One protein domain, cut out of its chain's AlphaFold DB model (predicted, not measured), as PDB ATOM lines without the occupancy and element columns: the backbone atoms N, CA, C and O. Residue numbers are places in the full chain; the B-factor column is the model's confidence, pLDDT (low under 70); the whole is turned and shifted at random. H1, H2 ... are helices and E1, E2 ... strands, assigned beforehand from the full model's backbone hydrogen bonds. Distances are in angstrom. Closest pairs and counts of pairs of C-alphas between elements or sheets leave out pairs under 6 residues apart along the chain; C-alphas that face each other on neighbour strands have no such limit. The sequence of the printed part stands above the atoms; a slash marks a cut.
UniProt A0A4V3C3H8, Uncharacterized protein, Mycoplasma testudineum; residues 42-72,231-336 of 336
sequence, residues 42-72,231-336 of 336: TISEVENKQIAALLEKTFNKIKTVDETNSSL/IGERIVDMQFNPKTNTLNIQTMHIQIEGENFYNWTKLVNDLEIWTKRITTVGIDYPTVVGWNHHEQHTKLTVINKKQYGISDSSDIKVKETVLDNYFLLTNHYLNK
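AT A GLANCE: This is residues 42 to 72 and 231 to 336 of the 336 residues of an uncharacterized protein of Mycoplasma testudineum (UniProt A0A4V3C3H8). A three-stranded sheet, E2, E3 and E5, has a cluster of three crossed helices, H1, H2 and H4, at one end, while a second small sheet, long E4 with short E1, lies near E2. Residues 279 to 284 stick out, and small H3 follows on the way to E4. The printed part has 137 residues, in the order H1 E1 E2 E3 H2 H3 E4 E5 H4; the mixed sheet runs E2, E3, E5, and E1 and E4 are antiparallel. The class is mixed, helices and strands; the whole is compact, with a radius of gyration of the C-alphas of 16.4 A and spans of 48 by 38 by 26 A.

IN THESE COORDINATES: Find C-alpha 45 at (62.908, 158.932, 111.234); from there H1 runs 20.6 A to residue 59. E1 is residues 63 to 65. After the cut come E2, residues 233 to 241, 23.4 A, bending by 52 degrees at residue 236, and E3, residues 246 to 253, 23.0 A. H2, residues 264 to 281, spans 25.6 A; H3 is residues 287 to 292. E4, residues 296 to 304, spans 24.8 A, and E5, residues 317 to 322, 16.8 A. H4, residues 326 to 334, ends at C-alpha 334, (68.724, 155.193, 98.972).

HOW THE PARTS SIT: Look first at the hairpin E2 and E3, antiparallel, with N 239 and O 248 2.9 A apart. E5 is parallel to E3; N 249 and O 319 are 2.8 A apart. H1 is on this sheet, its closest C-alphas to E2 being Phe 59 and Val 236, 4.9 A; H4 only grazes it with residues 328 to 332. H1 touches H2 at a steep tilt of 58 degrees, closest at C-alphas 52 and 264, 5.0 A. H4 touches H2, closest at C-alphas 326 and 272, 5.3 A, and H1, closest at C-alphas 333 and 51, 6.1 A. E4 and E2 are near each other; across E1 and E4, N 302 and O 63 are 3.1 A apart. H3 touches no helix. In H1, H2, H3 and H4 every O i to N i+4 pair is within hydrogen-bond range.

THE WHOLE: The farthest C-alphas, of Ser 71 and Thr 280, are 49.0 A apart. Residues 73 to 230 are not printed, and C-alphas 72 and 231 stand 21.2 A apart across this cut. The link from E4 to E5 is long, 12 residues. The mean pLDDT of the printed part is 76.9; residues 64 to 72, 255 to 261 and 279 to 298 are among those under 70.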
ATOM      1  N   THR A  42      65.009 168.331 113.908       78.94
ATOM      2  CA  THR A  42      64.061 167.387 113.305       78.94
ATOM      3  C   THR A  42      64.845 166.437 112.409       78.94
ATOM      4  O   THR A  42      65.532 166.911 111.508       78.94
ATOM      5  N   ILE A  43      64.760 165.132 112.656       83.56
ATOM      6  CA  ILE A  43      65.441 164.076 111.889       83.56
ATOM      7  C   ILE A  43      64.454 163.286 111.025       83.56
ATOM      8  O   ILE A  43      63.260 163.221 111.337       83.56
ATOM      9  N   SER A  44      64.946 162.669 109.956       87.12
ATOM     10  CA  SER A  44      64.134 161.862 109.041       87.12
ATOM     11  C   SER A  44      63.925 160.438 109.569       87.12
ATOM     12  O   SER A  44      64.502 159.483 109.060       87.12
ATOM     13  N   GLU A  45      63.063 160.245 110.573       87.50
ATOM     14  CA  GLU A  45      62.908 158.932 111.234       87.50
ATOM     15  C   GLU A  45      62.620 157.755 110.284       87.50
ATOM     16  O   GLU A  45      63.110 156.645 110.503       87.50
ATOM     17  N   VAL A  46      61.800 157.968 109.249       90.12
ATOM     18  CA  VAL A  46      61.441 156.914 108.283       90.12
ATOM     19  C   VAL A  46      62.635 156.555 107.402       90.12
ATOM     20  O   VAL A  46      62.946 155.373 107.262       90.12
ATOM     21  N   GLU A  47      63.321 157.556 106.848       91.75
ATOM     22  CA  GLU A  47      64.508 157.353 106.007       91.75
ATOM     23  C   GLU A  47      65.641 156.726 106.827       91.75
ATOM     24  O   GLU A  47      66.244 155.745 106.398       91.75
ATOM     25  N   ASN A  48      65.857 157.195 108.058       93.56
ATOM     26  CA  ASN A  48      66.907 156.688 108.940       93.56
ATOM     27  C   ASN A  48      66.696 155.222 109.301       93.56
ATOM     28  O   ASN A  48      67.648 154.444 109.280       93.56
ATOM     29  N   LYS A  49      65.450 154.810 109.570       94.06
ATOM     30  CA  LYS A  49      65.116 153.394 109.793       94.06
ATOM     31  C   LYS A  49      65.376 152.544 108.549       94.06
ATOM     32  O   LYS A  49      65.852 151.417 108.677       94.06
ATOM     33  N   GLN A  50      65.089 153.063 107.354       94.94
ATOM     34  CA  GLN A  50      65.367 152.356 106.099       94.94
ATOM     35  C   GLN A  50      66.873 152.204 105.854       94.94
ATOM     36  O   GLN A  50      67.333 151.096 105.577       94.94
ATOM     37  N   ILE A  51      67.641 153.286 106.008       93.88
ATOM     38  CA  ILE A  51      69.106 153.276 105.894       93.88
ATOM     39  C   ILE A  51      69.701 152.298 106.911       93.88
ATOM     40  O   ILE A  51      70.487 151.435 106.530       93.88
ATOM     41  N   ALA A  52      69.280 152.372 108.176       92.56
ATOM     42  CA  ALA A  52      69.748 151.489 109.240       92.56
ATOM     43  C   ALA A  52      69.509 150.005 108.916       92.56
ATOM     44  O   ALA A  52      70.417 149.193 109.067       92.56
ATOM     45  N   ALA A  53      68.324 149.653 108.410       93.75
ATOM     46  CA  ALA A  53      68.012 148.278 108.025       93.75
ATOM     47  C   ALA A  53      68.862 147.780 106.839       93.75
ATOM     48  O   ALA A  53      69.258 146.613 106.794       93.75
ATOM     49  N   LEU A  54      69.149 148.648 105.862       93.62
ATOM     50  CA  LEU A  54      70.021 148.308 104.734       93.62
ATOM     51  C   LEU A  54      71.478 148.137 105.178       93.62
ATOM     52  O   LEU A  54      72.110 147.162 104.769       93.62
ATOM     53  N   LEU A  55      71.968 149.039 106.030       91.38
ATOM     54  CA  LEU A  55      73.301 149.014 106.633       91.38
ATOM     55  C   LEU A  55      73.519 147.742 107.459       91.38
ATOM     56  O   LEU A  55      74.482 147.015 107.232       91.38
ATOM     57  N   GLU A  56      72.580 147.406 108.345       90.81
ATOM     58  CA  GLU A  56      72.610 146.167 109.128       90.81
ATOM     59  C   GLU A  56      72.672 144.931 108.221       90.81
ATOM     60  O   GLU A  56      73.486 144.023 108.406       90.81
ATOM     61  N   LYS A  57      71.831 144.905 107.181       90.50
ATOM     62  CA  LYS A  57      71.779 143.795 106.229       90.50
ATOM     63  C   LYS A  57      73.075 143.643 105.432       90.50
ATOM     64  O   LYS A  57      73.416 142.510 105.084       90.50
ATOM     65  N   THR A  58      73.756 144.731 105.066       89.44
ATOM     66  CA  THR A  58      75.055 144.646 104.376       89.44
ATOM     67  C   THR A  58      76.152 144.227 105.340       89.44
ATOM     68  O   THR A  58      76.874 143.282 105.028       89.44
ATOM     69  N   PHE A  59      76.202 144.828 106.529       87.88
ATOM     70  CA  PHE A  59      77.182 144.512 107.564       87.88
ATOM     71  C   PHE A  59      77.159 143.024 107.942       87.88
ATOM     72  O   PHE A  59      78.189 142.360 107.898       87.88
ATOM     73  N   ASN A  60      75.974 142.451 108.169       85.50
ATOM     74  CA  ASN A  60      75.813 141.041 108.555       85.50
ATOM     75  C   ASN A  60      76.277 140.026 107.487       85.50
ATOM     76  O   ASN A  60      76.412 138.836 107.778       85.50
ATOM     77  N   LYS A  61      76.506 140.454 106.239       83.50
ATOM     78  CA  LYS A  61      77.066 139.597 105.177       83.50
ATOM     79  C   LYS A  61      78.590 139.571 105.176       83.50
ATOM     80  O   LYS A  61      79.174 138.711 104.505       83.50
ATOM     81  N   ILE A  62      79.221 140.527 105.852       82.56
ATOM     82  CA  ILE A  62      80.668 140.664 105.920       82.56
ATOM     83  C   ILE A  62      81.162 139.731 107.017       82.56
ATOM     84  O   ILE A  62      80.743 139.808 108.168       82.56
ATOM     85  N   LYS A  63      82.060 138.820 106.646       75.12
ATOM     86  CA  LYS A  63      82.730 137.938 107.598       75.12
ATOM     87  C   LYS A  63      84.111 138.501 107.887       75.12
ATOM     88  O   LYS A  63      85.012 138.415 107.050       75.12
ATOM     89  N   THR A  64      84.265 139.070 109.071       67.62
ATOM     90  CA  THR A  64      85.560 139.478 109.610       67.62
ATOM     91  C   THR A  64      86.078 138.392 110.536       67.62
ATOM     92  O   THR A  64      85.306 137.788 111.282       67.62
ATOM     93  N   VAL A  65      87.380 138.141 110.491       65.12
ATOM     94  CA  VAL A  65      88.046 137.330 111.509       65.12
ATOM     95  C   VAL A  65      88.735 138.300 112.448       65.12
ATOM     96  O   VAL A  65      89.453 139.169 111.972       65.12
ATOM     97  N   ASP A  66      88.483 138.171 113.749       61.97
ATOM     98  CA  ASP A  66      89.184 138.968 114.750       61.97
ATOM     99  C   ASP A  66      90.651 138.530 114.803       61.97
ATOM    100  O   ASP A  66      90.977 137.455 115.320       61.97
ATOM    101  N   GLU A  67      91.528 139.348 114.222       57.56
ATOM    102  CA  GLU A  67      92.966 139.110 114.226       57.56
ATOM    103  C   GLU A  67      93.563 139.131 115.637       57.56
ATOM    104  O   GLU A  67      94.558 138.456 115.882       57.56
ATOM    105  N   THR A  68      92.936 139.823 116.594       57.28
ATOM    106  CA  THR A  68      93.455 139.936 117.966       57.28
ATOM    107  C   THR A  68      93.261 138.663 118.792       57.28
ATOM    108  O   THR A  68      93.841 138.521 119.872       57.28
ATOM    109  N   ASN A  69      92.493 137.689 118.285       59.75
ATOM    110  CA  ASN A  69      92.292 136.415 118.957       59.75
ATOM    111  C   ASN A  69      93.587 135.584 118.962       59.75
ATOM    112  O   ASN A  69      93.945 134.918 117.985       59.75
ATOM    113  N   SER A  70      94.257 135.561 120.115       60.38
ATOM    114  CA  SER A  70      95.534 134.873 120.312       60.38
ATOM    115  C   SER A  70      95.470 133.367 120.050       60.38
ATOM    116  O   SER A  70      96.477 132.787 119.657       60.38
ATOM    117  N   SER A  71      94.304 132.731 120.227       57.41
ATOM    118  CA  SER A  71      94.132 131.294 119.958       57.41
ATOM    119  C   SER A  71      94.202 130.951 118.473       57.41
ATOM    120  O   SER A  71      94.539 129.825 118.117       57.41
ATOM    121  N   LEU A  72      93.907 131.926 117.611       56.12
ATOM    122  CA  LEU A  72      93.987 131.767 116.169       56.12
ATOM    123  C   LEU A  72      95.385 132.079 115.639       56.12
ATOM    124  O   LEU A  72      95.621 131.808 114.473       56.12
ATOM    125  N   ILE A 231      91.287 153.133 114.495       66.56
ATOM    126  CA  ILE A 231      90.608 152.665 115.712       66.56
ATOM    127  C   ILE A 231      89.129 153.088 115.670       66.56
ATOM    128  O   ILE A 231      88.795 154.252 115.473       66.56
ATOM    129  N   GLY A 232      88.228 152.120 115.865       72.75
ATOM    130  CA  GLY A 232      86.774 152.337 115.815       72.75
ATOM    131  C   GLY A 232      86.160 152.338 114.408       72.75
ATOM    132  O   GLY A 232      84.946 152.260 114.284       72.75
ATOM    133  N   GLU A 233      86.948 152.325 113.337       77.44
ATOM    134  CA  GLU A 233      86.426 152.231 111.970       77.44
ATOM    135  C   GLU A 233      86.124 150.774 111.579       77.44
ATOM    136  O   GLU A 233      86.791 149.837 112.037       77.44
ATOM    137  N   ARG A 234      85.092 150.530 110.767       80.88
ATOM    138  CA  ARG A 234      84.693 149.193 110.289       80.88
ATOM    139  C   ARG A 234      84.265 149.240 108.828       80.88
ATOM    140  O   ARG A 234      83.667 150.221 108.403       80.88
ATOM    141  N   ILE A 235      84.510 148.158 108.085       87.06
ATOM    142  CA  ILE A 235      83.899 147.951 106.766       87.06
ATOM    143  C   ILE A 235      82.418 147.619 106.984       87.06
ATOM    144  O   ILE A 235      82.101 146.667 107.697       87.06
ATOM    145  N   VAL A 236      81.526 148.396 106.375       88.94
ATOM    146  CA  VAL A 236      80.065 148.281 106.537       88.94
ATOM    147  C   VAL A 236      79.328 147.835 105.275       88.94
ATOM    148  O   VAL A 236      78.212 147.313 105.349       88.94
ATOM    149  N   ASP A 237      79.961 147.984 104.112       91.19
ATOM    150  CA  ASP A 237      79.476 147.437 102.847       91.19
ATOM    151  C   ASP A 237      80.648 147.113 101.911       91.19
ATOM    152  O   ASP A 237      81.727 147.705 101.987       91.19
ATOM    153  N   MET A 238      80.426 146.158 101.013       91.50
ATOM    154  CA  MET A 238      81.397 145.707 100.024       91.50
ATOM    155  C   MET A 238      80.680 145.298  98.738       91.50
ATOM    156  O   MET A 238      79.767 144.472  98.750       91.50
ATOM    157  N   GLN A 239      81.108 145.858  97.606       91.38
ATOM    158  CA  GLN A 239      80.514 145.581  96.299       91.38
ATOM    159  C   GLN A 239      81.591 145.433  95.228       91.38
ATOM    160  O   GLN A 239      82.438 146.308  95.044       91.38
ATOM    161  N   PHE A 240      81.534 144.334  94.478       92.50
ATOM    162  CA  PHE A 240      82.451 144.082  93.374       92.50
ATOM    163  C   PHE A 240      81.851 144.547  92.044       92.50
ATOM    164  O   PHE A 240      80.722 144.197  91.698       92.50
ATOM    165  N   ASN A 241      82.620 145.330  91.287       92.06
ATOM    166  CA  ASN A 241      82.300 145.705  89.918       92.06
ATOM    167  C   ASN A 241      83.125 144.845  88.944       92.06
ATOM    168  O   ASN A 241      84.314 145.121  88.758       92.06
ATOM    169  N   PRO A 242      82.510 143.856  88.269       89.69
ATOM    170  CA  PRO A 242      83.227 142.979  87.349       89.69
ATOM    171  C   PRO A 242      83.702 143.702  86.083       89.69
ATOM    172  O   PRO A 242      84.677 143.279  85.474       89.69
ATOM    173  N   LYS A 243      83.060 144.811  85.682       90.00
ATOM    174  CA  LYS A 243      83.450 145.556  84.471       90.00
ATOM    175  C   LYS A 243      84.778 146.285  84.641       90.00
ATOM    176  O   LYS A 243      85.514 146.444  83.675       90.00
ATOM    177  N   THR A 244      85.058 146.763  85.851       90.81
ATOM    178  CA  THR A 244      86.285 147.511  86.169       90.81
ATOM    179  C   THR A 244      87.260 146.703  87.023       90.81
ATOM    180  O   THR A 244      88.287 147.241  87.432       90.81
ATOM    181  N   ASN A 245      86.926 145.443  87.324       89.94
ATOM    182  CA  ASN A 245      87.640 144.574  88.258       89.94
ATOM    183  C   ASN A 245      87.972 145.288  89.584       89.94
ATOM    184  O   ASN A 245      89.115 145.326  90.041       89.94
ATOM    185  N   THR A 246      86.973 145.973  90.149       91.25
ATOM    186  CA  THR A 246      87.153 146.839  91.322       91.25
ATOM    187  C   THR A 246      86.270 146.382  92.472       91.25
ATOM    188  O   THR A 246      85.051 146.295  92.323       91.25
ATOM    189  N   LEU A 247      86.877 146.145  93.629       91.31
ATOM    190  CA  LEU A 247      86.193 145.970  94.898       91.31
ATOM    191  C   LEU A 247      85.995 147.339  95.554       91.31
ATOM    192  O   LEU A 247      86.955 147.969  95.994       91.31
ATOM    193  N   ASN A 248      84.752 147.806  95.609       90.69
ATOM    194  CA  ASN A 248      84.395 149.020  96.332       90.69
ATOM    195  C   ASN A 248      84.061 148.638  97.773       90.69
ATOM    196  O   ASN A 248      83.117 147.879  98.004       90.69
ATOM    197  N   ILE A 249      84.822 149.162  98.725       89.69
ATOM    198  CA  ILE A 249      84.600 148.973 100.158       89.69
ATOM    199  C   ILE A 249      84.107 150.281 100.766       89.69
ATOM    200  O   ILE A 249      84.564 151.361 100.388       89.69
ATOM    201  N   GLN A 250      83.138 150.177 101.667       89.75
ATOM    202  CA  GLN A 250      82.599 151.307 102.411       89.75
ATOM    203  C   GLN A 250      82.941 151.139 103.881       89.75
ATOM    204  O   GLN A 250      82.695 150.065 104.439       89.75
ATOM    205  N   THR A 251      83.477 152.182 104.504       86.56
ATOM    206  CA  THR A 251      83.832 152.181 105.924       86.56
ATOM    207  C   THR A 251      83.023 153.205 106.707       86.56
ATOM    208  O   THR A 251      82.424 154.114 106.135       86.56
ATOM    209  N   MET A 252      82.961 153.027 108.023       84.25
ATOM    210  CA  MET A 252      82.298 153.945 108.945       84.25
ATOM    211  C   MET A 252      82.939 153.855 110.330       84.25
ATOM    212  O   MET A 252      83.320 152.761 110.765       84.25
ATOM    213  N   HIS A 253      83.024 154.978 111.038       80.19
ATOM    214  CA  HIS A 253      83.412 155.016 112.442       80.19
ATOM    215  C   HIS A 253      82.233 154.607 113.321       80.19
ATOM    216  O   HIS A 253      81.181 155.242 113.345       80.19
ATOM    217  N   ILE A 254      82.434 153.532 114.074       76.00
ATOM    218  CA  ILE A 254      81.442 152.961 114.970       76.00
ATOM    219  C   ILE A 254      82.084 152.849 116.354       76.00
ATOM    220  O   ILE A 254      83.013 152.068 116.566       76.00
ATOM    221  N   GLN A 255      81.603 153.646 117.314       63.78
ATOM    222  CA  GLN A 255      82.009 153.489 118.712       63.78
ATOM    223  C   GLN A 255      81.484 152.151 119.247       63.78
ATOM    224  O   GLN A 255      80.309 151.823 119.090       63.78
ATOM    225  N   ILE A 256      82.374 151.363 119.850       56.50
ATOM    226  CA  ILE A 256      82.050 150.033 120.368       56.50
ATOM    227  C   ILE A 256      81.354 150.193 121.724       56.50
ATOM    228  O   ILE A 256      81.993 150.556 122.710       56.50
ATOM    229  N   GLU A 257      80.063 149.871 121.786       48.00
ATOM    230  CA  GLU A 257      79.341 149.614 123.036       48.00
ATOM    231  C   GLU A 257      79.156 148.087 123.183       48.00
ATOM    232  O   GLU A 257      78.153 147.528 122.755       48.00
ATOM    233  N   GLY A 258      80.134 147.382 123.767       49.97
ATOM    234  CA  GLY A 258      80.016 145.944 124.073       49.97
ATOM    235  C   GLY A 258      80.005 144.986 122.866       49.97
ATOM    236  O   GLY A 258      80.327 145.359 121.738       49.97
ATOM    237  N   GLU A 259      79.709 143.703 123.123       47.72
ATOM    238  CA  GLU A 259      79.795 142.610 122.140       47.72
ATOM    239  C   GLU A 259      78.787 142.779 120.984       47.72
ATOM    240  O   GLU A 259      77.616 142.436 121.112       47.72
ATOM    241  N   ASN A 260      79.262 143.267 119.831       55.03
ATOM    242  CA  ASN A 260      78.663 143.143 118.489       55.03
ATOM    243  C   ASN A 260      77.196 143.581 118.286       55.03
ATOM    244  O   ASN A 260      76.636 143.330 117.217       55.03
ATOM    245  N   PHE A 261      76.567 144.257 119.248       64.56
ATOM    246  CA  PHE A 261      75.222 144.800 119.088       64.56
ATOM    247  C   PHE A 261      75.284 146.296 118.777       64.56
ATOM    248  O   PHE A 261      75.528 147.121 119.654       64.56
ATOM    249  N   TYR A 262      75.032 146.651 117.518       76.38
ATOM    250  CA  TYR A 262      74.978 148.043 117.085       76.38
ATOM    251  C   TYR A 262      73.530 148.509 116.982       76.38
ATOM    252  O   TYR A 262      72.723 147.935 116.249       76.38
ATOM    253  N   ASN A 263      73.196 149.601 117.668       85.88
ATOM    254  CA  ASN A 263      71.936 150.287 117.416       85.88
ATOM    255  C   ASN A 263      72.065 151.134 116.140       85.88
ATOM    256  O   ASN A 263      72.339 152.334 116.197       85.88
ATOM    257  N   TRP A 264      71.859 150.498 114.985       88.88
ATOM    258  CA  TRP A 264      72.004 151.127 113.670       88.88
ATOM    259  C   TRP A 264      71.110 152.354 113.486       88.88
ATOM    260  O   TRP A 264      71.533 153.337 112.893       88.88
ATOM    261  N   THR A 265      69.887 152.333 114.026       90.12
ATOM    262  CA  THR A 265      68.977 153.489 113.922       90.12
ATOM    263  C   THR A 265      69.503 154.679 114.718       90.12
ATOM    264  O   THR A 265      69.514 155.793 114.203       90.12
ATOM    265  N   LYS A 266      69.978 154.450 115.952       87.50
ATOM    266  CA  LYS A 266      70.622 155.497 116.759       87.50
ATOM    267  C   LYS A 266      71.839 156.065 116.028       87.50
ATOM    268  O   LYS A 266      71.935 157.274 115.894       87.50
ATOM    269  N   LEU A 267      72.692 155.200 115.478       87.75
ATOM    270  CA  LEU A 267      73.883 155.619 114.741       87.75
ATOM    271  C   LEU A 267      73.544 156.535 113.552       87.75
ATOM    272  O   LEU A 267      74.154 157.589 113.393       87.75
ATOM    273  N   VAL A 268      72.553 156.166 112.733       89.50
ATOM    274  CA  VAL A 268      72.136 156.988 111.583       89.50
ATOM    275  C   VAL A 268      71.536 158.323 112.041       89.50
ATOM    276  O   VAL A 268      71.855 159.365 111.469       89.50
ATOM    277  N   ASN A 269      70.719 158.312 113.101       88.31
ATOM    278  CA  ASN A 269      70.159 159.533 113.685       88.31
ATOM    279  C   ASN A 269      71.260 160.476 114.196       88.31
ATOM    280  O   ASN A 269      71.210 161.677 113.935       88.31
ATOM    281  N   ASP A 270      72.257 159.933 114.896       85.00
ATOM    282  CA  ASP A 270      73.375 160.698 115.443       85.00
ATOM    283  C   ASP A 270      74.203 161.339 114.314       85.00
ATOM    284  O   ASP A 270      74.555 162.518 114.402       85.00
ATOM    285  N   LEU A 271      74.431 160.617 113.206       85.75
ATOM    286  CA  LEU A 271      75.087 161.153 112.005       85.75
ATOM    287  C   LEU A 271      74.292 162.296 111.353       85.75
ATOM    288  O   LEU A 271      74.886 163.290 110.922       85.75
ATOM    289  N   GLU A 272      72.962 162.191 111.279       87.44
ATOM    290  CA  GLU A 272      72.111 163.257 110.736       87.44
ATOM    291  C   GLU A 272      72.140 164.511 111.622       87.44
ATOM    292  O   GLU A 272      72.351 165.623 111.122       87.44
ATOM    293  N   ILE A 273      71.975 164.338 112.940       83.38
ATOM    294  CA  ILE A 273      72.053 165.421 113.935       83.38
ATOM    295  C   ILE A 273      73.396 166.134 113.822       83.38
ATOM    296  O   ILE A 273      73.458 167.365 113.768       83.38
ATOM    297  N   TRP A 274      74.477 165.362 113.758       76.56
ATOM    298  CA  TRP A 274      75.822 165.900 113.664       76.56
ATOM    299  C   TRP A 274      76.049 166.657 112.351       76.56
ATOM    300  O   TRP A 274      76.524 167.795 112.379       76.56
ATOM    301  N   THR A 275      75.619 166.092 111.218       78.00
ATOM    302  CA  THR A 275      75.708 166.753 109.905       78.00
ATOM    303  C   THR A 275      74.963 168.092 109.923       78.00
ATOM    304  O   THR A 275      75.503 169.104 109.478       78.00
ATOM    305  N   LYS A 276      73.755 168.133 110.505       78.25
ATOM    306  CA  LYS A 276      72.957 169.361 110.665       78.25
ATOM    307  C   LYS A 276      73.613 170.380 111.595       78.25
ATOM    308  O   LYS A 276      73.571 171.579 111.320       78.25
ATOM    309  N   ARG A 277      74.242 169.932 112.681       71.31
ATOM    310  CA  ARG A 277      74.968 170.814 113.602       71.31
ATOM    311  C   ARG A 277      76.162 171.478 112.922       71.31
ATOM    312  O   ARG A 277      76.348 172.680 113.088       71.31
ATOM    313  N   ILE A 278      76.938 170.734 112.135       70.19
ATOM    314  CA  ILE A 278      78.076 171.293 111.392       70.19
ATOM    315  C   ILE A 278      77.613 172.295 110.343       70.19
ATOM    316  O   ILE A 278      78.142 173.404 110.297       70.19
ATOM    317  N   THR A 279      76.604 171.952 109.538       68.88
ATOM    318  CA  THR A 279      76.097 172.871 108.506       68.88
ATOM    319  C   THR A 279      75.495 174.143 109.098       68.88
ATOM    320  O   THR A 279      75.574 175.195 108.470       68.88
ATOM    321  N   THR A 280      74.925 174.065 110.303       66.44
ATOM    322  CA  THR A 280      74.281 175.206 110.973       66.44
ATOM    323  C   THR A 280      75.275 176.091 111.726       66.44
ATOM    324  O   THR A 280      75.151 177.312 111.689       66.44
ATOM    325  N   VAL A 281      76.243 175.498 112.432       62.12
ATOM    326  CA  VAL A 281      77.129 176.226 113.364       62.12
ATOM    327  C   VAL A 281      78.509 176.517 112.754       62.12
ATOM    328  O   VAL A 281      79.263 177.310 113.308       62.12
ATOM    329  N   GLY A 282      78.852 175.920 111.606       53.50
ATOM    330  CA  GLY A 282      80.126 176.165 110.918       53.50
ATOM    331  C   GLY A 282      81.358 175.720 111.715       53.50
ATOM    332  O   GLY A 282      82.424 176.308 111.565       53.50
ATOM    333  N   ILE A 283      81.208 174.727 112.600       51.78
ATOM    334  CA  ILE A 283      82.308 174.201 113.421       51.78
ATOM    335  C   ILE A 283      83.075 173.150 112.610       51.78
ATOM    336  O   ILE A 283      82.465 172.221 112.076       51.78
ATOM    337  N   ASP A 284      84.402 173.281 112.569       47.53
ATOM    338  CA  ASP A 284      85.300 172.248 112.053       47.53
ATOM    339  C   ASP A 284      85.205 170.951 112.879       47.53
ATOM    340  O   ASP A 284      84.951 170.964 114.084       47.53
ATOM    341  N   TYR A 285      85.385 169.823 112.188       44.97
ATOM    342  CA  TYR A 285      85.277 168.440 112.668       44.97
ATOM    343  C   TYR A 285      85.741 168.203 114.125       44.97
ATOM    344  O   TYR A 285      86.713 168.808 114.582       44.97
ATOM    345  N   PRO A 286      85.123 167.256 114.864       40.25
ATOM    346  CA  PRO A 286      85.534 166.946 116.225       40.25
ATOM    347  C   PRO A 286      87.001 166.510 116.259       40.25
ATOM    348  O   PRO A 286      87.423 165.598 115.550       40.25
ATOM    349  N   THR A 287      87.751 167.120 117.171       35.00
ATOM    350  CA  THR A 287      89.148 166.806 117.495       35.00
ATOM    351  C   THR A 287      89.391 165.316 117.750       35.00
ATOM    352  O   THR A 287      90.475 164.833 117.462       35.00
ATOM    353  N   VAL A 288      88.391 164.558 118.214       34.03
ATOM    354  CA  VAL A 288      88.498 163.107 118.472       34.03
ATOM    355  C   VAL A 288      88.761 162.297 117.196       34.03
ATOM    356  O   VAL A 288      89.541 161.348 117.224       34.03
ATOM    357  N   VAL A 289      88.169 162.702 116.067       40.25
ATOM    358  CA  VAL A 289      88.411 162.085 114.752       40.25
ATOM    359  C   VAL A 289      89.872 162.315 114.348       40.25
ATOM    360  O   VAL A 289      90.562 161.377 113.964       40.25
ATOM    361  N   GLY A 290      90.398 163.520 114.604       40.72
ATOM    362  CA  GLY A 290      91.806 163.865 114.386       40.72
ATOM    363  C   GLY A 290      92.815 163.010 115.162       40.72
ATOM    364  O   GLY A 290      93.865 162.701 114.617       40.72
ATOM    365  N   TRP A 291      92.520 162.603 116.402       34.97
ATOM    366  CA  TRP A 291      93.467 161.829 117.225       34.97
ATOM    367  C   TRP A 291      93.485 160.335 116.869       34.97
ATOM    368  O   TRP A 291      94.556 159.733 116.849       34.97
ATOM    369  N   ASN A 292      92.332 159.753 116.520       39.62
ATOM    370  CA  ASN A 292      92.236 158.333 116.154       39.62
ATOM    371  C   ASN A 292      92.665 158.041 114.706       39.62
ATOM    372  O   ASN A 292      92.935 156.890 114.379       39.62
ATOM    373  N   HIS A 293      92.779 159.062 113.848       46.31
ATOM    374  CA  HIS A 293      93.311 158.921 112.483       46.31
ATOM    375  C   HIS A 293      94.784 158.484 112.417       46.31
ATOM    376  O   HIS A 293      95.290 158.179 111.338       46.31
ATOM    377  N   HIS A 294      95.498 158.509 113.544       48.19
ATOM    378  CA  HIS A 294      96.922 158.179 113.601       48.19
ATOM    379  C   HIS A 294      97.201 156.749 114.061       48.19
ATOM    380  O   HIS A 294      98.312 156.269 113.851       48.19
ATOM    381  N   GLU A 295      96.212 156.077 114.651       50.72
ATOM    382  CA  GLU A 295      96.338 154.711 115.153       50.72
ATOM    383  C   GLU A 295      95.447 153.793 114.308       50.72
ATOM    384  O   GLU A 295      94.215 153.866 114.338       50.72
ATOM    385  N   GLN A 296      96.086 152.940 113.507       59.97
ATOM    386  CA  GLN A 296      95.412 152.029 112.589       59.97
ATOM    387  C   GLN A 296      95.595 150.578 113.021       59.97
ATOM    388  O   GLN A 296      96.691 150.149 113.374       59.97
ATOM    389  N   HIS A 297      94.525 149.794 112.900       61.44
ATOM    390  CA  HIS A 297      94.583 148.342 113.033       61.44
ATOM    391  C   HIS A 297      94.444 147.682 111.671       61.44
ATOM    392  O   HIS A 297      93.606 148.070 110.847       61.44
ATOM    393  N   THR A 298      95.267 146.659 111.447       65.25
ATOM    394  CA  THR A 298      95.122 145.804 110.272       65.25
ATOM    395  C   THR A 298      93.986 144.830 110.524       65.25
ATOM    396  O   THR A 298      94.064 144.050 111.458       65.25
ATOM    397  N   LYS A 299      92.970 144.835 109.664       72.81
ATOM    398  CA  LYS A 299      91.860 143.885 109.702       72.81
ATOM    399  C   LYS A 299      91.923 142.908 108.547       72.81
ATOM    400  O   LYS A 299      92.201 143.299 107.407       72.81
ATOM    401  N   LEU A 300      91.590 141.656 108.848       77.12
ATOM    402  CA  LEU A 300      91.465 140.577 107.871       77.12
ATOM    403  C   LEU A 300      89.989 140.313 107.566       77.12
ATOM    404  O   LEU A 300      89.228 139.829 108.406       77.12
ATOM    405  N   THR A 301      89.581 140.600 106.332       83.12
ATOM    406  CA  THR A 301      88.222 140.310 105.859       83.12
ATOM    407  C   THR A 301      88.242 139.160 104.866       83.12
ATOM    408  O   THR A 301      88.965 139.195 103.870       83.12
ATOM    409  N   VAL A 302      87.420 138.140 105.113       85.69
ATOM    410  CA  VAL A 302      87.280 136.999 104.206       85.69
ATOM    411  C   VAL A 302      86.232 137.321 103.152       85.69
ATOM    412  O   VAL A 302      85.067 137.575 103.462       85.69
ATOM    413  N   ILE A 303      86.632 137.240 101.888       89.06
ATOM    414  CA  ILE A 303      85.760 137.476 100.742       89.06
ATOM    415  C   ILE A 303      85.488 136.144 100.061       89.06
ATOM    416  O   ILE A 303      86.363 135.562  99.421       89.06
ATOM    417  N   ASN A 304      84.246 135.677 100.146       88.44
ATOM    418  CA  ASN A 304      83.812 134.535  99.358       88.44
ATOM    419  C   ASN A 304      83.610 134.961  97.897       88.44
ATOM    420  O   ASN A 304      82.716 135.755  97.597       88.44
ATOM    421  N   LYS A 305      84.415 134.423  96.979       90.12
ATOM    422  CA  LYS A 305      84.426 134.861  95.573       90.12
ATOM    423  C   LYS A 305      83.048 134.738  94.924       90.12
ATOM    424  O   LYS A 305      82.569 135.673  94.286       90.12
ATOM    425  N   LYS A 306      82.369 133.610  95.161       89.00
ATOM    426  CA  LYS A 306      81.040 133.322  94.607       89.00
ATOM    427  C   LYS A 306      79.975 134.291  95.124       89.00
ATOM    428  O   LYS A 306      79.172 134.771  94.331       89.00
ATOM    429  N   GLN A 307      79.979 134.596  96.422       87.88
ATOM    430  CA  GLN A 307      79.035 135.538  97.037       87.88
ATOM    431  C   GLN A 307      79.110 136.934  96.402       87.88
ATOM    432  O   GLN A 307      78.079 137.589  96.258       87.88
ATOM    433  N   TYR A 308      80.309 137.371  96.013       86.44
ATOM    434  CA  TYR A 308      80.548 138.700  95.444       86.44
ATOM    435  C   TYR A 308      80.655 138.710  93.911       86.44
ATOM    436  O   TYR A 308      80.933 139.754  93.331       86.44
ATOM    437  N   GLY A 309      80.419 137.580  93.233       88.56
ATOM    438  CA  GLY A 309      80.500 137.502  91.769       88.56
ATOM    439  C   GLY A 309      81.916 137.707  91.214       88.56
ATOM    440  O   GLY A 309      82.076 138.174  90.089       88.56
ATOM    441  N   ILE A 310      82.938 137.375  92.004       89.62
ATOM    442  CA  ILE A 310      84.346 137.468  91.619       89.62
ATOM    443  C   ILE A 310      84.718 136.191  90.863       89.62
ATOM    444  O   ILE A 310      84.816 135.115  91.455       89.62
ATOM    445  N   SER A 311      84.907 136.301  89.550       84.19
ATOM    446  CA  SER A 311      85.341 135.194  88.685       84.19
ATOM    447  C   SER A 311      86.828 135.251  88.343       84.19
ATOM    448  O   SER A 311      87.457 134.210  88.181       84.19
ATOM    449  N   ASP A 312      87.381 136.461  88.247       79.44
ATOM    450  CA  ASP A 312      88.805 136.718  88.059       79.44
ATOM    451  C   ASP A 312      89.361 137.334  89.345       79.44
ATOM    452  O   ASP A 312      88.735 138.200  89.954       79.44
ATOM    453  N   SER A 313      90.510 136.833  89.783       76.50
ATOM    454  CA  SER A 313      91.188 137.290  91.000       76.50
ATOM    455  C   SER A 313      92.557 137.900  90.728       76.50
ATOM    456  O   SER A 313      93.249 138.280  91.673       76.50
ATOM    457  N   SER A 314      92.939 138.011  89.453       75.56
ATOM    458  CA  SER A 314      94.109 138.775  89.048       75.56
ATOM    459  C   SER A 314      93.820 140.272  89.197       75.56
ATOM    460  O   SER A 314      92.756 140.751  88.811       75.56
ATOM    461  N   ASP A 315      94.738 140.997  89.836       80.75
ATOM    462  CA  ASP A 315      94.781 142.464  89.889       80.75
ATOM    463  C   ASP A 315      93.467 143.181  90.273       80.75
ATOM    464  O   ASP A 315      93.120 144.225  89.708       80.75
ATOM    465  N   ILE A 316      92.732 142.648  91.258       86.88
ATOM    466  CA  ILE A 316      91.549 143.324  91.814       86.88
ATOM    467  C   ILE A 316      91.982 144.651  92.444       86.88
ATOM    468  O   ILE A 316      92.734 144.682  93.421       86.88
ATOM    469  N   LYS A 317      91.448 145.759  91.925       87.00
ATOM    470  CA  LYS A 317      91.644 147.090  92.513       87.00
ATOM    471  C   LYS A 317      90.710 147.266  93.697       87.00
ATOM    472  O   LYS A 317      89.534 146.928  93.597       87.00
ATOM    473  N   VAL A 318      91.195 147.847  94.787       84.19
ATOM    474  CA  VAL A 318      90.349 148.194  95.934       84.19
ATOM    475  C   VAL A 318      90.134 149.701  95.951       84.19
ATOM    476  O   VAL A 318      91.090 150.468  95.835       84.19
ATOM    477  N   LYS A 319      88.873 150.124  96.056       84.94
ATOM    478  CA  LYS A 319      88.488 151.525  96.231       84.94
ATOM    479  C   LYS A 319      87.727 151.663  97.537       84.94
ATOM    480  O   LYS A 319      86.682 151.043  97.706       84.94
ATOM    481  N   GLU A 320      88.234 152.509  98.416       82.88
ATOM    482  CA  GLU A 320      87.623 152.792  99.708       82.88
ATOM    483  C   GLU A 320      86.832 154.099  99.683       82.88
ATOM    484  O   GLU A 320      87.132 155.025  98.922       82.88
ATOM    485  N   THR A 321      85.772 154.164 100.477       84.00
ATOM    486  CA  THR A 321      84.987 155.377 100.708       84.00
ATOM    487  C   THR A 321      84.457 155.350 102.136       84.00
ATOM    488  O   THR A 321      83.886 154.354 102.569       84.00
ATOM    489  N   VAL A 322      84.654 156.450 102.857       82.00
ATOM    490  CA  VAL A 322      84.227 156.602 104.249       82.00
ATOM    491  C   VAL A 322      82.827 157.226 104.283       82.00
ATOM    492  O   VAL A 322      82.595 158.262 103.657       82.00
ATOM    493  N   LEU A 323      81.889 156.605 105.001       84.69
ATOM    494  CA  LEU A 323      80.469 156.975 105.064       84.69
ATOM    495  C   LEU A 323      80.067 157.691 106.370       84.69
ATOM    496  O   LEU A 323      78.915 157.609 106.787       84.69
ATOM    497  N   ASP A 324      80.967 158.456 106.991       79.06
ATOM    498  CA  ASP A 324      80.674 159.234 108.219       79.06
ATOM    499  C   ASP A 324      79.948 160.562 107.964       79.06
ATOM    500  O   ASP A 324      79.960 161.482 108.781       79.06
ATOM    501  N   ASN A 325      79.333 160.699 106.795       78.94
ATOM    502  CA  ASN A 325      78.546 161.859 106.421       78.94
ATOM    503  C   ASN A 325      77.150 161.391 106.030       78.94
ATOM    504  O   ASN A 325      77.007 160.530 105.158       78.94
ATOM    505  N   TYR A 326      76.124 161.997 106.631       84.88
ATOM    506  CA  TYR A 326      74.742 161.592 106.396       84.88
ATOM    507  C   TYR A 326      74.347 161.676 104.910       84.88
ATOM    508  O   TYR A 326      73.733 160.748 104.398       84.88
ATOM    509  N   PHE A 327      74.783 162.698 104.165       84.06
ATOM    510  CA  PHE A 327      74.484 162.808 102.731       84.06
ATOM    511  C   PHE A 327      75.122 161.689 101.901       84.06
ATOM    512  O   PHE A 327      74.479 161.155 100.996       84.06
ATOM    513  N   LEU A 328      76.376 161.323 102.199       84.06
ATOM    514  CA  LEU A 328      77.049 160.206 101.525       84.06
ATOM    515  C   LEU A 328      76.354 158.882 101.847       84.06
ATOM    516  O   LEU A 328      76.133 158.071 100.948       84.06
ATOM    517  N   LEU A 329      75.958 158.702 103.109       87.44
ATOM    518  CA  LEU A 329      75.239 157.526 103.575       87.44
ATOM    519  C   LEU A 329      73.880 157.375 102.875       87.44
ATOM    520  O   LEU A 329      73.579 156.312 102.329       87.44
ATOM    521  N   THR A 330      73.085 158.447 102.824       88.75
ATOM    522  CA  THR A 330      71.804 158.486 102.106       88.75
ATOM    523  C   THR A 330      71.998 158.198 100.622       88.75
ATOM    524  O   THR A 330      71.279 157.370 100.062       88.75
ATOM    525  N   ASN A 331      72.986 158.829  99.979       89.19
ATOM    526  CA  ASN A 331      73.245 158.619  98.558       89.19
ATOM    527  C   ASN A 331      73.607 157.156  98.253       89.19
ATOM    528  O   ASN A 331      73.094 156.580  97.299       89.19
ATOM    529  N   HIS A 332      74.441 156.538  99.094       90.75
ATOM    530  CA  HIS A 332      74.862 155.144  98.932       90.75
ATOM    531  C   HIS A 332      73.714 154.139  99.107       90.75
ATOM    532  O   HIS A 332      73.628 153.162  98.356       90.75
ATOM    533  N   TYR A 333      72.836 154.352 100.093       90.81
ATOM    534  CA  TYR A 333      71.794 153.379 100.442       90.81
ATOM    535  C   TYR A 333      70.440 153.614  99.771       90.81
ATOM    536  O   TYR A 333      69.749 152.632  99.495       90.81
ATOM    537  N   LEU A 334      70.055 154.864  99.496       87.88
ATOM    538  CA  LEU A 334      68.724 155.193  98.972       87.88
ATOM    539  C   LEU A 334      68.723 155.608  97.491       87.88
ATOM    540  O   LEU A 334      67.733 155.354  96.812       87.88
ATOM    541  N   ASN A 335      69.812 156.184  96.967       74.38
ATOM    542  CA  ASN A 335      69.832 156.816  95.635       74.38
ATOM    543  C   ASN A 335      70.677 156.058  94.588       74.38
ATOM    544  O   ASN A 335      71.347 156.687  93.769       74.38
ATOM    545  N   LYS A 336      70.673 154.719  94.627       59.25
ATOM    546  CA  LYS A 336      71.491 153.882  93.727       59.25
ATOM    547  C   LYS A 336      71.145 153.997  92.248       59.25
ATOM    548  O   LYS A 336      69.940 153.928  91.914       59.25
TER     549      LYS A 336